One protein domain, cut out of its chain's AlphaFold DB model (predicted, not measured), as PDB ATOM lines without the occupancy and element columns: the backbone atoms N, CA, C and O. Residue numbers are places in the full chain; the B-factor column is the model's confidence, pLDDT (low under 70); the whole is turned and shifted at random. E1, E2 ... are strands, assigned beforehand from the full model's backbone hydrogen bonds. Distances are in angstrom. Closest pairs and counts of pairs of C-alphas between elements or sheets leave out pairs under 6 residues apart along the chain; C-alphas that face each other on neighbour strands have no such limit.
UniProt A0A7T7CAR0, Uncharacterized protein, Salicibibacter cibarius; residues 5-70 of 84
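This is residues 5 to 70 of the 84 residues of an uncharacterized protein of Salicibibacter cibarius (UniProt A0A7T7CAR0). Two antiparallel sheets stand only partly face to face across a gap, their strands crossed: a strongly twisted sheet of four strands, E2 E1 E5 E6, and the long hairpin E3 and E4. The link of residues 40 to 53 runs from one sheet to the other along one side, and residues 59 to 64, between E5 and E6, stick out. The printed part has 66 residues, with no named helix and six strands, E1 to E6 in chain order; the class is all strand, with 31 residues, under half, in named elements. The whole is compact, with a radius of gyration of the C-alphas of 12.1 A and spans of 35 by 28 by 23 A.

E1, residues 5 to 7, and E2, residues 13 to 17, form a hairpin at 156 degrees, with N 6 and O 15 2.9 A apart, within hydrogen-bond range. E3, residues 20 to 26, and E4, residues 34 to 39, form a hairpin at 176 degrees; N 26 and O 34 are within range at 2.7 A. E2 and E3 meet only through their link. E5, residues 54 to 58, is antiparallel to E1 at 147 degrees, with N 54 and O 7 2.8 A apart. E6, residues 65 to 69, forms a hairpin with E5 at 162 degrees; N 55 and O 68 are 3.4 A apart. E2 and E6 are edge strands. E4 is apart from E1, E2, E5 and E6.

E1 begins at C-alpha 5 (315.525, 311.666, 310.496). E3 is 17.6 A long and E4 16.7 A; E2, E5 and E6 measure 11.5, 12.8 and 13.2 A. E6 ends at C-alpha 69 (311.156, 323.465, 308.734).

The C-alphas farthest apart, of His 30 and His 42, are 35.9 A apart. The printed part has no cut. The link from E4 to E5 is long. In this predicted model pLDDT is under 70 at residue 29 and residues 58 to 70.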
ATOM      1  N   ARG A   5     316.767 311.925 309.764       91.12
ATOM      2  CA  ARG A   5     315.525 311.666 310.496       91.12
ATOM      3  C   ARG A   5     314.435 312.615 310.050       91.12
ATOM      4  O   ARG A   5     314.681 313.806 309.881       91.12
ATOM      5  N   ILE A   6     313.227 312.082 309.920       90.81
ATOM      6  CA  ILE A   6     312.028 312.861 309.628       90.81
ATOM      7  C   ILE A   6     311.165 312.896 310.882       90.81
ATOM      8  O   ILE A   6     310.722 311.849 311.369       90.81
ATOM      9  N   LEU A   7     310.910 314.096 311.393       92.31
ATOM     10  CA  LEU A   7     310.006 314.323 312.516       92.31
ATOM     11  C   LEU A   7     308.716 314.985 312.025       92.31
ATOM     12  O   LEU A   7     308.732 315.813 311.116       92.31
ATOM     13  N   SER A   8     307.596 314.652 312.656       91.00
ATOM     14  CA  SER A   8     306.336 315.373 312.455       91.00
ATOM     15  C   SER A   8     306.409 316.797 313.038       91.00
ATOM     16  O   SER A   8     307.285 317.066 313.868       91.00
ATOM     17  N   PRO A   9     305.454 317.696 312.716       88.88
ATOM     18  CA  PRO A   9     305.353 319.016 313.350       88.88
ATOM     19  C   PRO A   9     305.335 318.978 314.888       88.88
ATOM     20  O   PRO A   9     305.746 319.936 315.539       88.88
ATOM     21  N   ASN A  10     304.884 317.858 315.464       93.50
ATOM     22  CA  ASN A  10     304.807 317.617 316.905       93.50
ATOM     23  C   ASN A  10     306.071 316.932 317.466       93.50
ATOM     24  O   ASN A  10     306.017 316.345 318.543       93.50
ATOM     25  N   PHE A  11     307.188 316.959 316.729       88.94
ATOM     26  CA  PHE A  11     308.477 316.358 317.099       88.94
ATOM     27  C   PHE A  11     308.439 314.840 317.344       88.94
ATOM     28  O   PHE A  11     309.269 314.293 318.067       88.94
ATOM     29  N   VAL A  12     307.506 314.127 316.707       94.38
ATOM     30  CA  VAL A  12     307.457 312.657 316.756       94.38
ATOM     31  C   VAL A  12     308.260 312.092 315.590       94.38
ATOM     32  O   VAL A  12     307.965 312.422 314.443       94.38
ATOM     33  N   LEU A  13     309.229 311.213 315.861       93.31
ATOM     34  CA  LEU A  13     309.983 310.503 314.822       93.31
ATOM     35  C   LEU A  13     309.039 309.667 313.951       93.31
ATOM     36  O   LEU A  13     308.321 308.810 314.460       93.31
ATOM     37  N   GLN A  14     309.032 309.936 312.646       93.88
ATOM     38  CA  GLN A  14     308.201 309.231 311.667       93.88
ATOM     39  C   GLN A  14     309.018 308.224 310.856       93.88
ATOM     40  O   GLN A  14     308.543 307.124 310.588       93.88
ATOM     41  N   ALA A  15     310.242 308.593 310.473       91.94
ATOM     42  CA  ALA A  15     311.131 307.725 309.713       91.94
ATOM     43  C   ALA A  15     312.601 308.109 309.875       91.94
ATOM     44  O   ALA A  15     312.941 309.231 310.259       91.94
ATOM     45  N   GLU A  16     313.461 307.161 309.516       91.50
ATOM     46  CA  GLU A  16     314.893 307.352 309.345       91.50
ATOM     47  C   GLU A  16     315.278 306.904 307.930       91.50
ATOM     48  O   GLU A  16     314.884 305.831 307.476       91.50
ATOM     49  N   ILE A  17     316.008 307.762 307.223       89.31
ATOM     50  CA  ILE A  17     316.480 307.563 305.856       89.31
ATOM     51  C   ILE A  17     317.993 307.382 305.898       89.31
ATOM     52  O   ILE A  17     318.734 308.308 306.226       89.31
ATOM     53  N   ASP A  18     318.459 306.203 305.507       87.38
ATOM     54  CA  ASP A  18     319.880 305.856 305.420       87.38
ATOM     55  C   ASP A  18     320.362 305.625 303.972       87.38
ATOM     56  O   ASP A  18     321.566 305.536 303.724       87.38
ATOM     57  N   ARG A  19     319.424 305.572 303.014       86.38
ATOM     58  CA  ARG A  19     319.633 305.224 301.597       86.38
ATOM     59  C   ARG A  19     319.244 306.346 300.628       86.38
ATOM     60  O   ARG A  19     318.388 306.177 299.765       86.38
ATOM     61  N   TYR A  20     319.895 307.493 300.757       89.94
ATOM     62  CA  TYR A  20     319.844 308.567 299.757       89.94
ATOM     63  C   TYR A  20     320.998 308.420 298.752       89.94
ATOM     64  O   TYR A  20     321.892 307.613 298.971       89.94
ATOM     65  N   SER A  21     320.988 309.137 297.630       88.81
ATOM     66  CA  SER A  21     322.108 309.153 296.672       88.81
ATOM     67  C   SER A  21     323.015 310.367 296.865       88.81
ATOM     68  O   SER A  21     324.229 310.254 296.705       88.81
ATOM     69  N   SER A  22     322.447 311.509 297.260       87.75
ATOM     70  CA  SER A  22     323.181 312.749 297.522       87.75
ATOM     71  C   SER A  22     322.497 313.573 298.609       87.75
ATOM     72  O   SER A  22     321.272 313.582 298.699       87.75
ATOM     73  N   TYR A  23     323.295 314.249 299.432       86.38
ATOM     74  CA  TYR A  23     322.845 315.252 300.392       86.38
ATOM     75  C   TYR A  23     323.838 316.410 300.370       86.38
ATOM     76  O   TYR A  23     325.032 316.205 300.606       86.38
ATOM     77  N   GLN A  24     323.347 317.610 300.079       84.94
ATOM     78  CA  GLN A  24     324.131 318.838 300.045       84.94
ATOM     79  C   GLN A  24     323.430 319.899 300.879       84.94
ATOM     80  O   GLN A  24     322.215 320.043 300.813       84.94
ATOM     81  N   ARG A  25     324.202 320.659 301.653       82.00
ATOM     82  CA  ARG A  25     323.691 321.760 302.465       82.00
ATOM     83  C   ARG A  25     324.515 323.009 302.217       82.00
ATOM     84  O   ARG A  25     325.743 322.977 302.274       82.00
ATOM     85  N   THR A  26     323.835 324.117 301.983       82.00
ATOM     86  CA  THR A  26     324.418 325.445 301.849       82.00
ATOM     87  C   THR A  26     323.998 326.287 303.047       82.00
ATOM     88  O   THR A  26     322.900 326.838 303.100       82.00
ATOM     89  N   ASN A  27     324.900 326.405 304.022       77.56
ATOM     90  CA  ASN A  27     324.703 327.307 305.152       77.56
ATOM     91  C   ASN A  27     324.819 328.762 304.696       77.56
ATOM     92  O   ASN A  27     325.751 329.133 303.978       77.56
ATOM     93  N   ARG A  28     323.903 329.606 305.174       79.25
ATOM     94  CA  ARG A  28     323.959 331.056 304.997       79.25
ATOM     95  C   ARG A  28     324.013 331.727 306.367       79.25
ATOM     96  O   ARG A  28     323.324 331.326 307.295       79.25
ATOM     97  N   TRP A  29     324.879 332.729 306.507       68.62
ATOM     98  CA  TRP A  29     325.172 333.373 307.798       68.62
ATOM     99  C   TRP A  29     324.091 334.367 308.243       68.62
ATOM    100  O   TRP A  29     323.962 334.653 309.429       68.62
ATOM    101  N   HIS A  30     323.321 334.903 307.294       80.94
ATOM    102  CA  HIS A  30     322.334 335.963 307.532       80.94
ATOM    103  C   HIS A  30     320.947 335.638 306.967       80.94
ATOM    104  O   HIS A  30     320.075 336.500 306.920       80.94
ATOM    105  N   SER A  31     320.743 334.406 306.516       74.12
ATOM    106  CA  SER A  31     319.472 333.929 305.986       74.12
ATOM    107  C   SER A  31     319.321 332.439 306.271       74.12
ATOM    108  O   SER A  31     320.320 331.778 306.571       74.12
ATOM    109  N   PRO A  32     318.092 331.902 306.193       71.62
ATOM    110  CA  PRO A  32     317.892 330.463 306.202       71.62
ATOM    111  C   PRO A  32     318.809 329.796 305.170       71.62
ATOM    112  O   PRO A  32     318.974 330.290 304.048       71.62
ATOM    113  N   GLY A  33     319.462 328.714 305.591       75.00
ATOM    114  CA  GLY A  33     320.244 327.874 304.694       75.00
ATOM    115  C   GLY A  33     319.347 327.146 303.697       75.00
ATOM    116  O   GLY A  33     318.126 327.120 303.833       75.00
ATOM    117  N   GLU A  34     319.971 326.541 302.700       82.88
ATOM    118  CA  GLU A  34     319.298 325.685 301.725       82.88
ATOM    119  C   GLU A  34     319.925 324.295 301.775       82.88
ATOM    120  O   GLU A  34     321.096 324.139 302.134       82.88
ATOM    121  N   PHE A  35     319.162 323.274 301.407       83.75
ATOM    122  CA  PHE A  35     319.678 321.922 301.262       83.75
ATOM    123  C   PHE A  35     319.035 321.232 300.061       83.75
ATOM    124  O   PHE A  35     317.931 321.570 299.636       83.75
ATOM    125  N   GLU A  36     319.735 320.236 299.537       86.94
ATOM    126  CA  GLU A  36     319.291 319.383 298.449       86.94
ATOM    127  C   GLU A  36     319.499 317.920 298.846       86.94
ATOM    128  O   GLU A  36     320.581 317.519 299.284       86.94
ATOM    129  N   LEU A  37     318.444 317.116 298.709       88.38
ATOM    130  CA  LEU A  37     318.435 315.697 299.051       88.38
ATOM    131  C   LEU A  37     317.929 314.893 297.853       88.38
ATOM    132  O   LEU A  37     316.789 315.061 297.420       88.38
ATOM    133  N   HIS A  38     318.760 313.990 297.336       90.56
ATOM    134  CA  HIS A  38     318.378 313.076 296.259       90.56
ATOM    135  C   HIS A  38     318.087 311.694 296.832       90.56
ATOM    136  O   HIS A  38     318.938 311.080 297.473       90.56
ATOM    137  N   VAL A  39     316.880 311.194 296.590       89.75
ATOM    138  CA  VAL A  39     316.396 309.903 297.096       89.75
ATOM    139  C   VAL A  39     315.626 309.158 296.016       89.75
ATOM    140  O   VAL A  39     315.080 309.754 295.088       89.75
ATOM    141  N   ASN A  40     315.517 307.838 296.161       89.19
ATOM    142  CA  ASN A  40     314.582 307.071 295.351       89.19
ATOM    143  C   ASN A  40     313.153 307.292 295.872       89.19
ATOM    144  O   ASN A  40     312.844 306.933 297.004       89.19
ATOM    145  N   ARG A  41     312.252 307.808 295.030       87.00
ATOM    146  CA  ARG A  41     310.843 308.068 295.384       87.00
ATOM    147  C   ARG A  41     310.054 306.845 295.877       87.00
ATOM    148  O   ARG A  41     308.992 307.010 296.464       87.00
ATOM    149  N   HIS A  42     310.523 305.635 295.575       88.00
ATOM    150  CA  HIS A  42     309.884 304.375 295.963       88.00
ATOM    151  C   HIS A  42     310.483 303.765 297.231       88.00
ATOM    152  O   HIS A  42     310.041 302.702 297.662       88.00
ATOM    153  N   MET A  43     311.502 304.395 297.820       88.06
ATOM    154  CA  MET A  43     312.055 303.917 299.077       88.06
ATOM    155  C   MET A  43     311.119 304.248 300.244       88.06
ATOM    156  O   MET A  43     310.335 305.198 300.203       88.06
ATOM    157  N   GLN A  44     311.238 303.472 301.316       86.75
ATOM    158  CA  GLN A  44     310.480 303.698 302.538       86.75
ATOM    159  C   GLN A  44     310.771 305.090 303.120       86.75
ATOM    160  O   GLN A  44     311.929 305.485 303.251       86.75
ATOM    161  N   GLY A  45     309.716 305.827 303.474       85.06
ATOM    162  CA  GLY A  45     309.815 307.159 304.070       85.06
ATOM    163  C   GLY A  45     310.004 308.305 303.072       85.06
ATOM    164  O   GLY A  45     309.999 309.460 303.495       85.06
ATOM    165  N   ALA A  46     310.115 308.037 301.763       87.81
ATOM    166  CA  ALA A  46     310.152 309.095 300.747       87.81
ATOM    167  C   ALA A  46     308.862 309.934 300.718       87.81
ATOM    168  O   ALA A  46     308.906 311.132 300.458       87.81
ATOM    169  N   ASP A  47     307.718 309.332 301.047       89.50
ATOM    170  CA  ASP A  47     306.417 309.998 301.172       89.50
ATOM    171  C   ASP A  47     306.340 310.978 302.359       89.50
ATOM    172  O   ASP A  47     305.453 311.835 302.422       89.50
ATOM    173  N   LEU A  48     307.280 310.869 303.300       90.19
ATOM    174  CA  LEU A  48     307.376 311.729 304.475       90.19
ATOM    175  C   LEU A  48     308.262 312.961 304.238       90.19
ATOM    176  O   LEU A  48     308.239 313.871 305.070       90.19
ATOM    177  N   LEU A  49     308.986 313.032 303.115       87.81
ATOM    178  CA  LEU A  49     309.730 314.218 302.674       87.81
ATOM    179  C   LEU A  49     308.761 315.244 302.068       87.81
ATOM    180  O   LEU A  49     308.634 315.376 300.852       87.81
ATOM    181  N   ARG A  50     308.009 315.921 302.936       83.56
ATOM    182  CA  ARG A  50     306.953 316.863 302.558       83.56
ATOM    183  C   ARG A  50     306.847 318.033 303.521       83.56
ATOM    184  O   ARG A  50     307.232 317.935 304.689       83.56
ATOM    185  N   LYS A  51     306.150 319.065 303.048       81.81
ATOM    186  CA  LYS A  51     305.888 320.282 303.806       81.81
ATOM    187  C   LYS A  51     305.206 320.070 305.140       81.81
ATOM    188  O   LYS A  51     304.217 319.356 305.244       81.81
ATOM    189  N   GLY A  52     305.791 320.699 306.159       81.75
ATOM    190  CA  GLY A  52     305.411 320.615 307.565       81.75
ATOM    191  C   GLY A  52     306.263 319.650 308.391       81.75
ATOM    192  O   GLY A  52     306.328 319.819 309.606       81.75
ATOM    193  N   ASN A  53     306.945 318.680 307.777       86.62
ATOM    194  CA  ASN A  53     307.841 317.792 308.513       86.62
ATOM    195  C   ASN A  53     309.216 318.435 308.711       86.62
ATOM    196  O   ASN A  53     309.665 319.240 307.895       86.62
ATOM    197  N   TYR A  54     309.885 318.060 309.799       86.56
ATOM    198  CA  TYR A  54     311.262 318.458 310.052       86.56
ATOM    199  C   TYR A  54     312.218 317.409 309.519       86.56
ATOM    200  O   TYR A  54     312.042 316.214 309.776       86.56
ATOM    201  N   ILE A  55     313.263 317.874 308.846       88.38
ATOM    202  CA  ILE A  55     314.392 317.047 308.438       88.38
ATOM    203  C   ILE A  55     315.537 317.343 309.401       88.38
ATOM    204  O   ILE A  55     315.917 318.495 309.608       88.38
ATOM    205  N   VAL A  56     316.042 316.291 310.038       86.00
ATOM    206  CA  VAL A  56     317.089 316.384 311.051       86.00
ATOM    207  C   VAL A  56     318.271 315.543 310.614       86.00
ATOM    208  O   VAL A  56     318.186 314.317 310.509       86.00
ATOM    209  N   THR A  57     319.397 316.213 310.403       81.44
ATOM    210  CA  THR A  57     320.688 315.579 310.150       81.44
ATOM    211  C   THR A  57     321.577 315.742 311.373       81.44
ATOM    212  O   THR A  57     321.712 316.851 311.891       81.44
ATOM    213  N   MET A  58     322.189 314.653 311.838       68.94
ATOM    214  CA  MET A  58     323.174 314.718 312.919       68.94
ATOM    215  C   MET A  58     324.586 314.789 312.341       68.94
ATOM    216  O   MET A  58     324.996 313.904 311.587       68.94
ATOM    217  N   GLU A  59     325.336 315.818 312.724       65.12
ATOM    218  CA  GLU A  59     326.776 315.881 312.496       65.12
ATOM    219  C   GLU A  59     327.501 315.220 313.687       65.12
ATOM    220  O   GLU A  59     327.208 315.556 314.830       65.12
ATOM    221  N   PRO A  60     328.401 314.241 313.468       52.12
ATOM    222  CA  PRO A  60     328.982 313.447 314.555       52.12
ATOM    223  C   PRO A  60     330.078 314.166 315.359       52.12
ATOM    224  O   PRO A  60     330.421 313.700 316.439       52.12
ATOM    225  N   GLU A  61     330.640 315.269 314.855       50.06
ATOM    226  CA  GLU A  61     331.828 315.920 315.445       50.06
ATOM    227  C   GLU A  61     331.545 317.295 316.060       50.06
ATOM    228  O   GLU A  61     332.421 317.911 316.663       50.06
ATOM    229  N   THR A  62     330.312 317.780 315.942       42.72
ATOM    230  CA  THR A  62     329.868 319.025 316.557       42.72
ATOM    231  C   THR A  62     328.531 318.765 317.237       42.72
ATOM    232  O   THR A  62     327.662 318.106 316.680       42.72
ATOM    233  N   GLU A  63     328.308 319.312 318.435       38.53
ATOM    234  CA  GLU A  63     327.002 319.266 319.125       38.53
ATOM    235  C   GLU A  63     325.903 320.070 318.381       38.53
ATOM    236  O   GLU A  63     324.867 320.432 318.937       38.53
ATOM    237  N   GLN A  64     326.119 320.387 317.101       40.50
ATOM    238  CA  GLN A  64     325.248 321.205 316.277       40.50
ATOM    239  C   GLN A  64     324.198 320.320 315.607       40.50
ATOM    240  O   GLN A  64     324.429 319.683 314.582       40.50
ATOM    241  N   THR A  65     323.004 320.312 316.191       40.69
ATOM    242  CA  THR A  65     321.810 319.748 315.555       40.69
ATOM    243  C   THR A  65     321.142 320.833 314.718       40.69
ATOM    244  O   THR A  65     320.845 321.911 315.229       40.69
ATOM    245  N   SER A  66     320.906 320.568 313.432       51.00
ATOM    246  CA  SER A  66     320.123 321.460 312.569       51.00
ATOM    247  C   SER A  66     318.712 320.909 312.397       51.00
ATOM    248  O   SER A  66     318.542 319.736 312.066       51.00
ATOM    249  N   ILE A  67     317.713 321.751 312.671       55.34
ATOM    250  CA  ILE A  67     316.290 321.448 312.505       55.34
ATOM    251  C   ILE A  67     315.774 322.385 311.423       55.34
ATOM    252  O   ILE A  67     315.750 323.599 311.620       55.34
ATOM    253  N   GLU A  68     315.382 321.826 310.286       63.41
ATOM    254  CA  GLU A  68     314.890 322.597 309.143       63.41
ATOM    255  C   GLU A  68     313.383 322.368 308.994       63.41
ATOM    256  O   GLU A  68     312.910 321.231 309.070       63.41
ATOM    257  N   ARG A  69     312.620 323.462 308.854       45.44
ATOM    258  CA  ARG A  69     311.156 323.465 308.734       45.44
ATOM    259  C   ARG A  69     310.775 323.928 307.334       45.44
ATOM    260  O   ARG A  69     311.199 324.981 306.883       45.44
ATOM    261  N   ASP A  70     309.909 323.178 306.671       56.75
ATOM    262  CA  ASP A  70     309.519 323.402 305.268       56.75
ATOM    263  C   ASP A  70     308.701 324.710 305.019       56.75
ATOM    264  O   ASP A  70     308.318 325.049 303.901       56.75
TER     265      ASP A  70